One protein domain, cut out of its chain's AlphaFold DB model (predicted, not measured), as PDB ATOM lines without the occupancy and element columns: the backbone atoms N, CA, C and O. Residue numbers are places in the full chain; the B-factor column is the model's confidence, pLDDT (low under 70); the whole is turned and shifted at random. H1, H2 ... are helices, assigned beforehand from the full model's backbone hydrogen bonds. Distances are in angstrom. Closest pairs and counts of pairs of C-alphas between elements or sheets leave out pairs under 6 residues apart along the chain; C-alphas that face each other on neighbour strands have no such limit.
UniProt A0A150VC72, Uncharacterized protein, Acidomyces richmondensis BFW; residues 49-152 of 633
ATOM      1  N   GLY A  49     177.249 112.727 170.146       56.16
ATOM      2  CA  GLY A  49     177.486 112.875 171.589       56.16
ATOM      3  C   GLY A  49     177.405 111.561 172.381       56.16
ATOM      4  O   GLY A  49     178.294 111.251 173.172       56.16
ATOM      5  N   ILE A  50     176.360 110.757 172.157       58.41
ATOM      6  CA  ILE A  50     176.137 109.496 172.891       58.41
ATOM      7  C   ILE A  50     177.007 108.369 172.318       58.41
ATOM      8  O   ILE A  50     177.513 107.539 173.069       58.41
ATOM      9  N   THR A  51     177.246 108.356 171.008       57.34
ATOM     10  CA  THR A  51     178.016 107.303 170.324       57.34
ATOM     11  C   THR A  51     179.484 107.314 170.728       57.34
ATOM     12  O   THR A  51     180.054 106.258 170.995       57.34
ATOM     13  N   GLN A  52     180.093 108.493 170.859       54.91
ATOM     14  CA  GLN A  52     181.489 108.620 171.283       54.91
ATOM     15  C   GLN A  52     181.676 108.246 172.768       54.91
ATOM     16  O   GLN A  52     182.653 107.586 173.136       54.91
ATOM     17  N   ASP A  53     180.683 108.550 173.606       58.84
ATOM     18  CA  ASP A  53     180.598 108.111 175.005       58.84
ATOM     19  C   ASP A  53     180.414 106.581 175.135       58.84
ATOM     20  O   ASP A  53     181.032 105.951 175.998       58.84
ATOM     21  N   LEU A  54     179.592 105.965 174.273       60.97
ATOM     22  CA  LEU A  54     179.363 104.512 174.237       60.97
ATOM     23  C   LEU A  54     180.603 103.746 173.762       60.97
ATOM     24  O   LEU A  54     180.938 102.710 174.335       60.97
ATOM     25  N   ILE A  55     181.332 104.282 172.778       56.28
ATOM     26  CA  ILE A  55     182.619 103.738 172.320       56.28
ATOM     27  C   ILE A  55     183.653 103.777 173.452       56.28
ATOM     28  O   ILE A  55     184.330 102.780 173.698       56.28
ATOM     29  N   THR A  56     183.727 104.883 174.199       54.41
ATOM     30  CA  THR A  56     184.642 105.020 175.347       54.41
ATOM     31  C   THR A  56     184.345 103.981 176.436       54.41
ATOM     32  O   THR A  56     185.265 103.479 177.073       54.41
ATOM     33  N   HIS A  57     183.076 103.603 176.628       52.88
ATOM     34  CA  HIS A  57     182.683 102.584 177.605       52.88
ATOM     35  C   HIS A  57     182.865 101.141 177.141       52.88
ATOM     36  O   HIS A  57     183.153 100.288 177.976       52.88
ATOM     37  N   HIS A  58     182.759 100.857 175.843       53.16
ATOM     38  CA  HIS A  58     183.084  99.528 175.321       53.16
ATOM     39  C   HIS A  58     184.561  99.167 175.543       53.16
ATOM     40  O   HIS A  58     184.895  98.007 175.754       53.16
ATOM     41  N   VAL A  59     185.431 100.181 175.588       46.69
ATOM     42  CA  VAL A  59     186.862 100.047 175.902       46.69
ATOM     43  C   VAL A  59     187.126  99.859 177.413       46.69
ATOM     44  O   VAL A  59     188.242  99.527 177.798       46.69
ATOM     45  N   LEU A  60     186.123 100.040 178.286       48.00
ATOM     46  CA  LEU A  60     186.278 100.076 179.753       48.00
ATOM     47  C   LEU A  60     185.754  98.833 180.517       48.00
ATOM     48  O   LEU A  60     185.637  98.916 181.736       48.00
ATOM     49  N   ASP A  61     185.536  97.698 179.838       49.84
ATOM     50  CA  ASP A  61     185.110  96.382 180.376       49.84
ATOM     51  C   ASP A  61     183.679  96.307 180.974       49.84
ATOM     52  O   ASP A  61     183.376  96.977 181.956       49.84
ATOM     53  N   ASP A  62     182.820  95.447 180.386       53.50
ATOM     54  CA  ASP A  62     181.804  94.561 181.034       53.50
ATOM     55  C   ASP A  62     180.544  94.285 180.181       53.50
ATOM     56  O   ASP A  62     179.766  93.388 180.508       53.50
ATOM     57  N   ILE A  63     180.332  94.979 179.058       55.59
ATOM     58  CA  ILE A  63     179.180  94.721 178.178       55.59
ATOM     59  C   ILE A  63     179.702  94.092 176.888       55.59
ATOM     60  O   ILE A  63     180.260  94.788 176.044       55.59
ATOM     61  N   GLY A  64     179.534  92.778 176.723       63.78
ATOM     62  CA  GLY A  64     179.956  92.017 175.534       63.78
ATOM     63  C   GLY A  64     179.209  92.367 174.236       63.78
ATOM     64  O   GLY A  64     179.097  91.525 173.352       63.78
ATOM     65  N   ILE A  65     178.667  93.583 174.128       70.88
ATOM     66  CA  ILE A  65     177.874  94.090 173.010       70.88
ATOM     67  C   ILE A  65     178.663  95.223 172.349       70.88
ATOM     68  O   ILE A  65     179.091  96.163 173.021       70.88
ATOM     69  N   GLY A  66     178.845  95.146 171.030       76.06
ATOM     70  CA  GLY A  66     179.543  96.182 170.266       76.06
ATOM     71  C   GLY A  66     178.774  97.519 170.226       76.06
ATOM     72  O   GLY A  66     177.544  97.505 170.146       76.06
ATOM     73  N   PRO A  67     179.448  98.686 170.211       75.56
ATOM     74  CA  PRO A  67     178.820 100.007 170.152       75.56
ATOM     75  C   PRO A  67     177.846 100.159 168.983       75.56
ATOM     76  O   PRO A  67     176.785 100.755 169.137       75.56
ATOM     77  N   GLN A  68     178.165  99.565 167.832       78.62
ATOM     78  CA  GLN A  68     177.323  99.568 166.636       78.62
ATOM     79  C   GLN A  68     175.949  98.927 166.877       78.62
ATOM     80  O   GLN A  68     174.941  99.416 166.373       78.62
ATOM     81  N   HIS A  69     175.901  97.875 167.693       81.75
ATOM     82  CA  HIS A  69     174.674  97.174 168.048       81.75
ATOM     83  C   HIS A  69     173.820  98.001 169.010       81.75
ATOM     84  O   HIS A  69     172.608  98.089 168.843       81.75
ATOM     85  N   MET A  70     174.458  98.681 169.969       80.50
ATOM     86  CA  MET A  70     173.769  99.599 170.880       80.50
ATOM     87  C   MET A  70     173.188 100.811 170.147       80.50
ATOM     88  O   MET A  70     172.050 101.194 170.397       80.50
ATOM     89  N   VAL A  71     173.952 101.409 169.230       81.88
ATOM     90  CA  VAL A  71     173.488 102.545 168.421       81.88
ATOM     91  C   VAL A  71     172.349 102.118 167.498       81.88
ATOM     92  O   VAL A  71     171.333 102.807 167.425       81.88
ATOM     93  N   GLY A  72     172.480 100.968 166.833       84.00
ATOM     94  CA  GLY A  72     171.422 100.415 165.988       84.00
ATOM     95  C   GLY A  72     170.135 100.123 166.761       84.00
ATOM     96  O   GLY A  72     169.055 100.518 166.325       84.00
ATOM     97  N   PHE A  73     170.259  99.551 167.962       88.62
ATOM     98  CA  PHE A  73     169.140  99.368 168.882       88.62
ATOM     99  C   PHE A  73     168.455 100.697 169.233       88.62
ATOM    100  O   PHE A  73     167.234 100.798 169.137       88.62
ATOM    101  N   LEU A  74     169.222 101.721 169.630       85.06
ATOM    102  CA  LEU A  74     168.671 103.026 170.013       85.06
ATOM    103  C   LEU A  74     167.933 103.701 168.855       85.06
ATOM    104  O   LEU A  74     166.841 104.225 169.068       85.06
ATOM    105  N   ASN A  75     168.490 103.632 167.644       84.62
ATOM    106  CA  ASN A  75     167.839 104.117 166.430       84.62
ATOM    107  C   ASN A  75     166.487 103.437 166.223       84.62
ATOM    108  O   ASN A  75     165.454 104.105 166.252       84.62
ATOM    109  N   ALA A  76     166.491 102.106 166.120       87.06
ATOM    110  CA  ALA A  76     165.287 101.320 165.873       87.06
ATOM    111  C   ALA A  76     164.231 101.528 166.972       87.06
ATOM    112  O   ALA A  76     163.040 101.688 166.691       87.06
ATOM    113  N   PHE A  77     164.657 101.588 168.237       88.81
ATOM    114  CA  PHE A  77     163.766 101.865 169.356       88.81
ATOM    115  C   PHE A  77     163.153 103.268 169.260       88.81
ATOM    116  O   PHE A  77     161.935 103.402 169.372       88.81
ATOM    117  N   SER A  78     163.970 104.299 169.007       85.38
ATOM    118  CA  SER A  78     163.525 105.696 168.902       85.38
ATOM    119  C   SER A  78     162.531 105.919 167.757       85.38
ATOM    120  O   SER A  78     161.521 106.601 167.944       85.38
ATOM    121  N   GLU A  79     162.759 105.273 166.610       86.25
ATOM    122  CA  GLU A  79     161.850 105.289 165.462       86.25
ATOM    123  C   GLU A  79     160.507 104.639 165.808       86.25
ATOM    124  O   GLU A  79     159.451 105.141 165.422       86.25
ATOM    125  N   THR A  80     160.537 103.555 166.591       86.38
ATOM    126  CA  THR A  80     159.333 102.806 166.968       86.38
ATOM    127  C   THR A  80     158.459 103.576 167.964       86.38
ATOM    128  O   THR A  80     157.235 103.586 167.830       86.38
ATOM    129  N   VAL A  81     159.054 104.229 168.970       83.12
ATOM    130  CA  VAL A  81     158.288 104.973 169.994       83.12
ATOM    131  C   VAL A  81     157.846 106.361 169.521       83.12
ATOM    132  O   VAL A  81     156.841 106.896 170.003       83.12
ATOM    133  N   GLY A  82     158.556 106.927 168.539       78.69
ATOM    134  CA  GLY A  82     158.256 108.219 167.934       78.69
ATOM    135  C   GLY A  82     158.376 109.405 168.905       78.69
ATOM    136  O   GLY A  82     158.751 109.255 170.069       78.69
ATOM    137  N   PRO A  83     158.025 110.626 168.457       68.19
ATOM    138  CA  PRO A  83     158.318 111.851 169.196       68.19
ATOM    139  C   PRO A  83     157.380 112.203 170.340       68.19
ATOM    140  O   PRO A  83     157.330 113.349 170.792       68.19
ATOM    141  N   SER A  84     156.608 111.234 170.823       69.38
ATOM    142  CA  SER A  84     155.663 111.507 171.895       69.38
ATOM    143  C   SER A  84     156.396 111.832 173.193       69.38
ATOM    144  O   SER A  84     157.292 111.109 173.617       69.38
ATOM    145  N   SER A  85     155.967 112.892 173.875       60.81
ATOM    146  CA  SER A  85     156.430 113.200 175.230       60.81
ATOM    147  C   SER A  85     155.820 112.273 176.286       60.81
ATOM    148  O   SER A  85     156.350 112.187 177.395       60.81
ATOM    149  N   GLN A  86     154.722 111.583 175.957       68.56
ATOM    150  CA  GLN A  86     154.108 110.592 176.834       68.56
ATOM    151  C   GLN A  86     154.742 109.225 176.596       68.56
ATOM    152  O   GLN A  86     154.683 108.753 175.458       68.56
ATOM    153  N   PRO A  87     155.280 108.566 177.640       71.50
ATOM    154  CA  PRO A  87     155.815 107.226 177.496       71.50
ATOM    155  C   PRO A  87     154.695 106.275 177.065       71.50
ATOM    156  O   PRO A  87     153.709 106.093 177.782       71.50
ATOM    157  N   ARG A  88     154.836 105.687 175.877       80.62
ATOM    158  CA  ARG A  88     153.966 104.625 175.376       80.62
ATOM    159  C   ARG A  88     154.808 103.359 175.336       80.62
ATOM    160  O   ARG A  88     155.637 103.239 174.437       80.62
ATOM    161  N   PRO A  89     154.663 102.463 176.326       84.44
ATOM    162  CA  PRO A  89     155.453 101.247 176.338       84.44
ATOM    163  C   PRO A  89     155.173 100.442 175.068       84.44
ATOM    164  O   PRO A  89     154.015 100.321 174.661       84.44
ATOM    165  N   LEU A  90     156.226  99.901 174.453       88.38
ATOM    166  CA  LEU A  90     156.061  98.968 173.340       88.38
ATOM    167  C   LEU A  90     155.379  97.687 173.819       88.38
ATOM    168  O   LEU A  90     155.507  97.285 174.980       88.38
ATOM    169  N   GLU A  91     154.684  97.009 172.907       88.06
ATOM    170  CA  GLU A  91     154.192  95.667 173.201       88.06
ATOM    171  C   GLU A  91     155.369  94.719 173.460       88.06
ATOM    172  O   GLU A  91     156.410  94.797 172.804       88.06
ATOM    173  N   ARG A  92     155.199  93.769 174.389       86.06
ATOM    174  CA  ARG A  92     156.268  92.835 174.787       86.06
ATOM    175  C   ARG A  92     156.874  92.077 173.598       86.06
ATOM    176  O   ARG A  92     158.070  91.815 173.590       86.06
ATOM    177  N   SER A  93     156.069  91.742 172.591       88.75
ATOM    178  CA  SER A  93     156.513  91.067 171.363       88.75
ATOM    179  C   SER A  93     157.410  91.951 170.486       88.75
ATOM    180  O   SER A  93     158.384  91.460 169.916       88.75
ATOM    181  N   GLN A  94     157.106  93.248 170.395       90.25
ATOM    182  CA  GLN A  94     157.900  94.237 169.664       90.25
ATOM    183  C   GLN A  94     159.208  94.525 170.397       90.25
ATOM    184  O   GLN A  94     160.272  94.511 169.784       90.25
ATOM    185  N   TRP A  95     159.132  94.706 171.718       89.94
ATOM    186  CA  TRP A  95     160.298  94.891 172.576       89.94
ATOM    187  C   TRP A  95     161.269  93.710 172.482       89.94
ATOM    188  O   TRP A  95     162.439  93.902 172.161       89.94
ATOM    189  N   LYS A  96     160.758  92.481 172.642       87.50
ATOM    190  CA  LYS A  96     161.542  91.249 172.492       87.50
ATOM    191  C   LYS A  96     162.267  91.195 171.150       87.50
ATOM    192  O   LYS A  96     163.455  90.897 171.115       87.50
ATOM    193  N   ARG A  97     161.565  91.499 170.054       91.19
ATOM    194  CA  ARG A  97     162.148  91.486 168.707       91.19
ATOM    195  C   ARG A  97     163.321  92.460 168.596       91.19
ATOM    196  O   ARG A  97     164.381  92.049 168.148       91.19
ATOM    197  N   LEU A  98     163.145  93.702 169.049       89.00
ATOM    198  CA  LEU A  98     164.192  94.728 169.001       89.00
ATOM    199  C   LEU A  98     165.421  94.342 169.832       89.00
ATOM    200  O   LEU A  98     166.550  94.495 169.367       89.00
ATOM    201  N   VAL A  99     165.214  93.816 171.043       86.06
ATOM    202  CA  VAL A  99     166.315  93.366 171.908       86.06
ATOM    203  C   VAL A  99     167.050  92.184 171.273       86.06
ATOM    204  O   VAL A  99     168.273  92.206 171.197       86.06
ATOM    205  N   GLN A 100     166.332  91.180 170.765       86.88
ATOM    206  CA  GLN A 100     166.950  90.007 170.141       86.88
ATOM    207  C   GLN A 100     167.707  90.351 168.853       86.88
ATOM    208  O   GLN A 100     168.804  89.839 168.644       86.88
ATOM    209  N   GLU A 101     167.144  91.223 168.015       89.06
ATOM    210  CA  GLU A 101     167.733  91.630 166.736       89.06
ATOM    211  C   GLU A 101     169.042  92.397 166.926       89.06
ATOM    212  O   GLU A 101     170.026  92.129 166.238       89.06
ATOM    213  N   TRP A 102     169.068  93.332 167.876       86.12
ATOM    214  CA  TRP A 102     170.198  94.244 168.015       86.12
ATOM    215  C   TRP A 102     171.155  93.873 169.139       86.12
ATOM    216  O   TRP A 102     172.357  94.036 168.970       86.12
ATOM    217  N   LEU A 103     170.659  93.376 170.273       82.62
ATOM    218  CA  LEU A 103     171.461  93.098 171.471       82.62
ATOM    219  C   LEU A 103     171.704  91.594 171.694       82.62
ATOM    220  O   LEU A 103     172.602  91.230 172.451       82.62
ATOM    221  N   GLY A 104     170.956  90.729 171.003       82.69
ATOM    222  CA  GLY A 104     171.112  89.275 171.013       82.69
ATOM    223  C   GLY A 104     170.185  88.542 171.992       82.69
ATOM    224  O   GLY A 104     169.647  89.111 172.943       82.69
ATOM    225  N   GLU A 105     170.001  87.235 171.773       76.38
ATOM    226  CA  GLU A 105     169.091  86.403 172.581       76.38
ATOM    227  C   GLU A 105     169.515  86.261 174.044       76.38
ATOM    228  O   GLU A 105     168.654  86.181 174.919       76.38
ATOM    229  N   ALA A 106     170.823  86.270 174.320       70.44
ATOM    230  CA  ALA A 106     171.345  86.204 175.683       70.44
ATOM    231  C   ALA A 106     170.868  87.399 176.523       70.44
ATOM    232  O   ALA A 106     170.428  87.215 177.650       70.44
ATOM    233  N   VAL A 107     170.850  88.605 175.946       69.62
ATOM    234  CA  VAL A 107     170.395  89.822 176.634       69.62
ATOM    235  C   VAL A 107     168.908  89.741 176.972       69.62
ATOM    236  O   VAL A 107     168.516  90.106 178.077       69.62
ATOM    237  N   TRP A 108     168.087  89.204 176.063       74.12
ATOM    238  CA  TRP A 108     166.663  88.971 176.318       74.12
ATOM    239  C   TRP A 108     166.424  87.908 177.401       74.12
ATOM    240  O   TRP A 108     165.630  88.120 178.316       74.12
ATOM    241  N   ALA A 109     167.117  86.767 177.328       62.62
ATOM    242  CA  ALA A 109     167.000  85.701 178.328       62.62
ATOM    243  C   ALA A 109     167.440  86.179 179.726       62.62
ATOM    244  O   ALA A 109     166.864  85.803 180.750       62.62
ATOM    245  N   GLU A 110     168.443  87.052 179.775       67.38
ATOM    246  CA  GLU A 110     168.899  87.689 181.003       67.38
ATOM    247  C   GLU A 110     167.935  88.785 181.493       67.38
ATOM    248  O   GLU A 110     167.767  88.947 182.698       67.38
ATOM    249  N   GLU A 111     167.235  89.493 180.601       62.09
ATOM    250  CA  GLU A 111     166.155  90.422 180.958       62.09
ATOM    251  C   GLU A 111     164.955  89.691 181.587       62.09
ATOM    252  O   GLU A 111     164.455  90.131 182.623       62.09
ATOM    253  N   GLU A 112     164.537  88.549 181.026       59.47
ATOM    254  CA  GLU A 112     163.440  87.729 181.573       59.47
ATOM    255  C   GLU A 112     163.777  87.116 182.940       59.47
ATOM    256  O   GLU A 112     162.879  86.876 183.746       59.47
ATOM    257  N   THR A 113     165.062  86.889 183.217       58.56
ATOM    258  CA  THR A 113     165.550  86.351 184.498       58.56
ATOM    259  C   THR A 113     166.028  87.429 185.475       58.56
ATOM    260  O   THR A 113     166.387  87.106 186.605       58.56
ATOM    261  N   GLY A 114     166.041  88.706 185.071       54.50
ATOM    262  CA  GLY A 114     166.542  89.818 185.886       54.50
ATOM    263  C   GLY A 114     168.058  89.789 186.149       54.50
ATOM    264  O   GLY A 114     168.512  90.355 187.142       54.50
ATOM    265  N   SER A 115     168.844  89.127 185.295       52.97
ATOM    266  CA  SER A 115     170.300  88.954 185.432       52.97
ATOM    267  C   SER A 115     171.111  89.921 184.537       52.97
ATOM    268  O   SER A 115     170.600  90.966 184.126       52.97
ATOM    269  N   LYS A 116     172.410  89.653 184.301       46.31
ATOM    270  CA  LYS A 116     173.428  90.617 183.814       46.31
ATOM    271  C   LYS A 116     173.080  91.367 182.513       46.31
ATOM    272  O   LYS A 116     173.451  92.527 182.392       46.31
ATOM    273  N   GLY A 117     172.329  90.792 181.581       46.44
ATOM    274  CA  GLY A 117     171.928  91.431 180.318       46.44
ATOM    275  C   GLY A 117     170.979  92.610 180.493       46.44
ATOM    276  O   GLY A 117     170.994  93.546 179.692       46.44
ATOM    277  N   SER A 118     170.260  92.665 181.618       61.09
ATOM    278  CA  SER A 118     169.541  93.874 182.026       61.09
ATOM    279  C   SER A 118     170.484  95.077 182.193       61.09
ATOM    280  O   SER A 118     170.081  96.208 181.930       61.09
ATOM    281  N   GLN A 119     171.757  94.859 182.546       66.75
ATOM    282  CA  GLN A 119     172.732  95.916 182.816       66.75
ATOM    283  C   GLN A 119     173.038  96.761 181.572       66.75
ATOM    284  O   GLN A 119     173.189  97.976 181.689       66.75
ATOM    285  N   ALA A 120     173.066  96.164 180.374       70.56
ATOM    286  CA  ALA A 120     173.282  96.899 179.126       70.56
ATOM    287  C   ALA A 120     172.133  97.880 178.842       70.56
ATOM    288  O   ALA A 120     172.361  99.067 178.599       70.56
ATOM    289  N   LEU A 121     170.893  97.394 178.952       77.12
ATOM    290  CA  LEU A 121     169.679  98.197 178.795       77.12
ATOM    291  C   LEU A 121     169.596  99.298 179.863       77.12
ATOM    292  O   LEU A 121     169.296 100.447 179.543       77.12
ATOM    293  N   TRP A 122     169.947  98.980 181.114       75.31
ATOM    294  CA  TRP A 122     170.040  99.947 182.211       75.31
ATOM    295  C   TRP A 122     171.071 101.044 181.954       75.31
ATOM    296  O   TRP A 122     170.798 102.217 182.214       75.31
ATOM    297  N   ILE A 123     172.245 100.692 181.429       73.81
ATOM    298  CA  ILE A 123     173.303 101.655 181.108       73.81
ATOM    299  C   ILE A 123     172.847 102.604 179.997       73.81
ATOM    300  O   ILE A 123     173.012 103.818 180.145       73.81
ATOM    301  N   LEU A 124     172.236 102.078 178.931       75.69
ATOM    302  CA  LEU A 124     171.693 102.886 177.836       75.69
ATOM    303  C   LEU A 124     170.598 103.833 178.332       75.69
ATOM    304  O   LEU A 124     170.696 105.046 178.144       75.69
ATOM    305  N   MET A 125     169.607 103.297 179.043       80.81
ATOM    306  CA  MET A 125     168.507 104.069 179.612       80.81
ATOM    307  C   MET A 125     169.026 105.182 180.535       80.81
ATOM    308  O   MET A 125     168.666 106.348 180.372       80.81
ATOM    309  N   ARG A 126     169.948 104.868 181.454       72.19
ATOM    310  CA  ARG A 126     170.521 105.862 182.373       72.19
ATOM    311  C   ARG A 126     171.263 106.968 181.627       72.19
ATOM    312  O   ARG A 126     171.188 108.127 182.025       72.19
ATOM    313  N   ARG A 127     171.990 106.639 180.558       72.56
ATOM    314  CA  ARG A 127     172.705 107.634 179.743       72.56
ATOM    315  C   ARG A 127     171.742 108.590 179.061       72.56
ATOM    316  O   ARG A 127     171.944 109.798 179.157       72.56
ATOM    317  N   LEU A 128     170.690 108.048 178.461       73.62
ATOM    318  CA  LEU A 128     169.622 108.826 177.843       73.62
ATOM    319  C   LEU A 128     168.953 109.769 178.851       73.62
ATOM    320  O   LEU A 128     168.752 110.941 178.552       73.62
ATOM    321  N   LEU A 129     168.681 109.298 180.072       71.12
ATOM    322  CA  LEU A 129     168.071 110.129 181.114       71.12
ATOM    323  C   LEU A 129     169.016 111.200 181.688       71.12
ATOM    324  O   LEU A 129     168.578 112.316 181.949       71.12
ATOM    325  N   VAL A 130     170.296 110.878 181.903       65.81
ATOM    326  CA  VAL A 130     171.239 111.758 182.626       65.81
ATOM    327  C   VAL A 130     171.975 112.729 181.702       65.81
ATOM    328  O   VAL A 130     172.177 113.881 182.071       65.81
ATOM    329  N   ARG A 131     172.409 112.273 180.522       63.56
ATOM    330  CA  ARG A 131     173.256 113.049 179.593       63.56
ATOM    331  C   ARG A 131     172.550 113.450 178.300       63.56
ATOM    332  O   ARG A 131     173.107 114.229 177.536       63.56
ATOM    333  N   GLY A 132     171.361 112.913 178.056       58.53
ATOM    334  CA  GLY A 132     170.591 113.198 176.857       58.53
ATOM    335  C   GLY A 132     170.056 114.631 176.798       58.53
ATOM    336  O   GLY A 132     169.760 115.241 177.832       58.53
ATOM    337  N   VAL A 133     169.883 115.146 175.578       67.56
ATOM    338  CA  VAL A 133     169.022 116.316 175.322       67.56
ATOM    339  C   VAL A 133     167.545 115.944 175.539       67.56
ATOM    340  O   VAL A 133     167.227 114.770 175.724       67.56
ATOM    341  N   ASP A 134     166.622 116.912 175.502       67.44
ATOM    342  CA  ASP A 134     165.174 116.681 175.701       67.44
ATOM    343  C   ASP A 134     164.629 115.449 174.948       67.44
ATOM    344  O   ASP A 134     163.830 114.679 175.485       67.44
ATOM    345  N   TRP A 135     165.091 115.251 173.709       73.19
ATOM    346  CA  TRP A 135     164.747 114.097 172.882       73.19
ATOM    347  C   TRP A 135     165.230 112.769 173.473       73.19
ATOM    348  O   TRP A 135     164.435 111.863 173.712       73.19
ATOM    349  N   ASP A 136     166.526 112.668 173.756       74.38
ATOM    350  CA  ASP A 136     167.142 111.465 174.306       74.38
ATOM    351  C   ASP A 136     166.524 111.104 175.660       74.38
ATOM    352  O   ASP A 136     166.243 109.937 175.919       74.38
ATOM    353  N   ARG A 137     166.212 112.096 176.505       74.56
ATOM    354  CA  ARG A 137     165.501 111.864 177.774       74.56
ATOM    355  C   ARG A 137     164.107 111.295 177.551       74.56
ATOM    356  O   ARG A 137     163.693 110.398 178.285       74.56
ATOM    357  N   ALA A 138     163.380 111.787 176.546       77.00
ATOM    358  CA  ALA A 138     162.089 111.220 176.178       77.00
ATOM    359  C   ALA A 138     162.240 109.752 175.753       77.00
ATOM    360  O   ALA A 138     161.522 108.903 176.282       77.00
ATOM    361  N   VAL A 139     163.216 109.435 174.896       81.25
ATOM    362  CA  VAL A 139     163.532 108.053 174.490       81.25
ATOM    363  C   VAL A 139     163.904 107.192 175.703       81.25
ATOM    364  O   VAL A 139     163.365 106.099 175.866       81.25
ATOM    365  N   GLY A 140     164.736 107.698 176.617       83.12
ATOM    366  CA  GLY A 140     165.100 107.015 177.860       83.12
ATOM    367  C   GLY A 140     163.890 106.710 178.748       83.12
ATOM    368  O   GLY A 140     163.779 105.610 179.288       83.12
ATOM    369  N   ARG A 141     162.922 107.633 178.842       82.94
ATOM    370  CA  ARG A 141     161.654 107.387 179.548       82.94
ATOM    371  C   ARG A 141     160.817 106.316 178.862       82.94
ATOM    372  O   ARG A 141     160.309 105.431 179.543       82.94
ATOM    373  N   HIS A 142     160.670 106.371 177.539       86.06
ATOM    374  CA  HIS A 142     159.965 105.323 176.794       86.06
ATOM    375  C   HIS A 142     160.599 103.956 177.027       86.06
ATOM    376  O   HIS A 142     159.882 102.985 177.262       86.06
ATOM    377  N   MET A 143     161.930 103.889 177.026       88.19
ATOM    378  CA  MET A 143     162.683 102.665 177.290       88.19
ATOM    379  C   MET A 143     162.401 102.140 178.699       88.19
ATOM    380  O   MET A 143     162.006 100.989 178.853       88.19
ATOM    381  N   LEU A 144     162.484 103.001 179.715       87.12
ATOM    382  CA  LEU A 144     162.197 102.645 181.106       87.12
ATOM    383  C   LEU A 144     160.763 102.108 181.296       87.12
ATOM    384  O   LEU A 144     160.558 101.079 181.943       87.12
ATOM    385  N   TYR A 145     159.760 102.769 180.710       89.25
ATOM    386  CA  TYR A 145     158.365 102.316 180.776       89.25
ATOM    387  C   TYR A 145     158.133 101.030 179.977       89.25
ATOM    388  O   TYR A 145     157.364 100.177 180.418       89.25
ATOM    389  N   THR A 146     158.813 100.861 178.841       90.38
ATOM    390  CA  THR A 146     158.765  99.626 178.045       90.38
ATOM    391  C   THR A 146     159.354  98.455 178.828       90.38
ATOM    392  O   THR A 146     158.695  97.427 178.950       90.38
ATOM    393  N   MET A 147     160.518  98.632 179.461       88.31
ATOM    394  CA  MET A 147     161.123  97.629 180.345       88.31
ATOM    395  C   MET A 147     160.181  97.261 181.501       88.31
ATOM    396  O   MET A 147     159.964  96.085 181.787       88.31
ATOM    397  N   SER A 148     159.548  98.255 182.137       89.56
ATOM    398  CA  SER A 148     158.540  98.007 183.178       89.56
ATOM    399  C   SER A 148     157.339  97.213 182.650       89.56
ATOM    400  O   SER A 148     156.837  96.343 183.356       89.56
ATOM    401  N   ALA A 149     156.848  97.508 181.444       88.75
ATOM    402  CA  ALA A 149     155.732  96.787 180.830       88.75
ATOM    403  C   ALA A 149     156.117  95.363 180.390       88.75
ATOM    404  O   ALA A 149     155.270  94.470 180.385       88.75
ATOM    405  N   ALA A 150     157.392  95.140 180.068       87.31
ATOM    406  CA  ALA A 150     157.949  93.829 179.751       87.31
ATOM    407  C   ALA A 150     158.126  92.924 180.987       87.31
ATOM    408  O   ALA A 150     158.327  91.722 180.822       87.31
ATOM    409  N   GLY A 151     157.993  93.468 182.204       85.44
ATOM    410  CA  GLY A 151     158.116  92.725 183.461       85.44
ATOM    411  C   GLY A 151     159.414  92.985 184.231       85.44
ATOM    412  O   GLY A 151     159.701  92.286 185.198       85.44
ATOM    413  N   ASN A 152     160.206  93.996 183.856       85.50
ATOM    414  CA  ASN A 152     161.433  94.323 184.578       85.50
ATOM    415  C   ASN A 152     161.121  94.987 185.934       85.50
ATOM    416  O   ASN A 152     160.703  96.148 185.991       85.50
TER     417      ASN A 152
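AT A GLANCE: This is residues 49 to 152 of the 633 residues of an uncharacterized protein of Acidomyces richmondensis BFW (UniProt A0A150VC72). Two helical hairpins, H2 with H3 and H5 with H6, are stacked as two crossed layers, with H2 running across H5 and H6. H4 bridges the two layers at one end, and H1 sits to one side, at the beginning of H2. The 104 printed residues hold six named helices, H1 to H6 in chain order, and no named strand; the class is all helix. The helix packing is mostly crossed, with 2 of 7 touching pairs at a shallow tilt. The whole is compact, with a radius of gyration of the C-alphas of 12.6 A and spans of 34 by 31 by 19 A.

HOW THE PARTS SIT: H1, residues 49 to 58, forms a hairpin with H2, residues 67 to 81, at a steep tilt of 43 degrees; H2 touches it with residues 67 to 71 alone, and the closest C-alphas, of Ile 55 and Pro 67, are 5.7 A apart. H2 and H3, residues 92 to 102, form a second hairpin at a shallow tilt of 28 degrees, with the C-alphas of Phe 73 and Trp 102 closest at 5.3 A. H3 and H4, residues 105 to 113, form a third, at a steep tilt of 41 degrees; the C-alphas of Val 99 and Trp 108 are closest at 6.2 A. H4 and H5, residues 118 to 131, only just touch, with 3 pairs of C-alphas within 8 A, the closest being those of Glu 111 and Ser 118 at 5.0 A; H5 does so with residue 118 alone. H5, with residues 124 to 130 alone, touches H6, residues 134 to 150; this hairpin has a shallow tilt of 28 degrees, and the C-alphas of Leu 129 and Arg 137 are closest at 4.6 A. H2 and H6 are about perpendicular at 85 degrees and only just touch, through residues 78 to 81 and 139 to 142, with 3 pairs of C-alphas within 8 A; those of Ser 78 and Val 139 are closest at 6.1 A. H6 touches H3 with residues 146 to 150 alone, at a steep tilt of 63 degrees; the C-alphas of Arg 92 and Ala 150 are closest at 5.3 A. Among the pairs that stay apart are H1 and H6. Every O i to N i+4 pair is within hydrogen-bond range in H2, H3, H4, H5 and H6, and 5 of 6 are in H1.

IN THESE COORDINATES: H1 begins at C-alpha 49, (177.486, 112.875, 171.589). H2 spans 21.1 A, H5 19.7 A and H6 24.3 A from first to last C-alpha. H6 ends at C-alpha 150, (157.949, 93.829, 179.751).

THE WHOLE: The C-alphas of Val 59 and Gln 86 are the two farthest apart, at 34.4 A. The printed part has no cut and no long link. Its mean pLDDT is 73.9; 37 residues are under 70, among them 49 to 64 and 109 to 119.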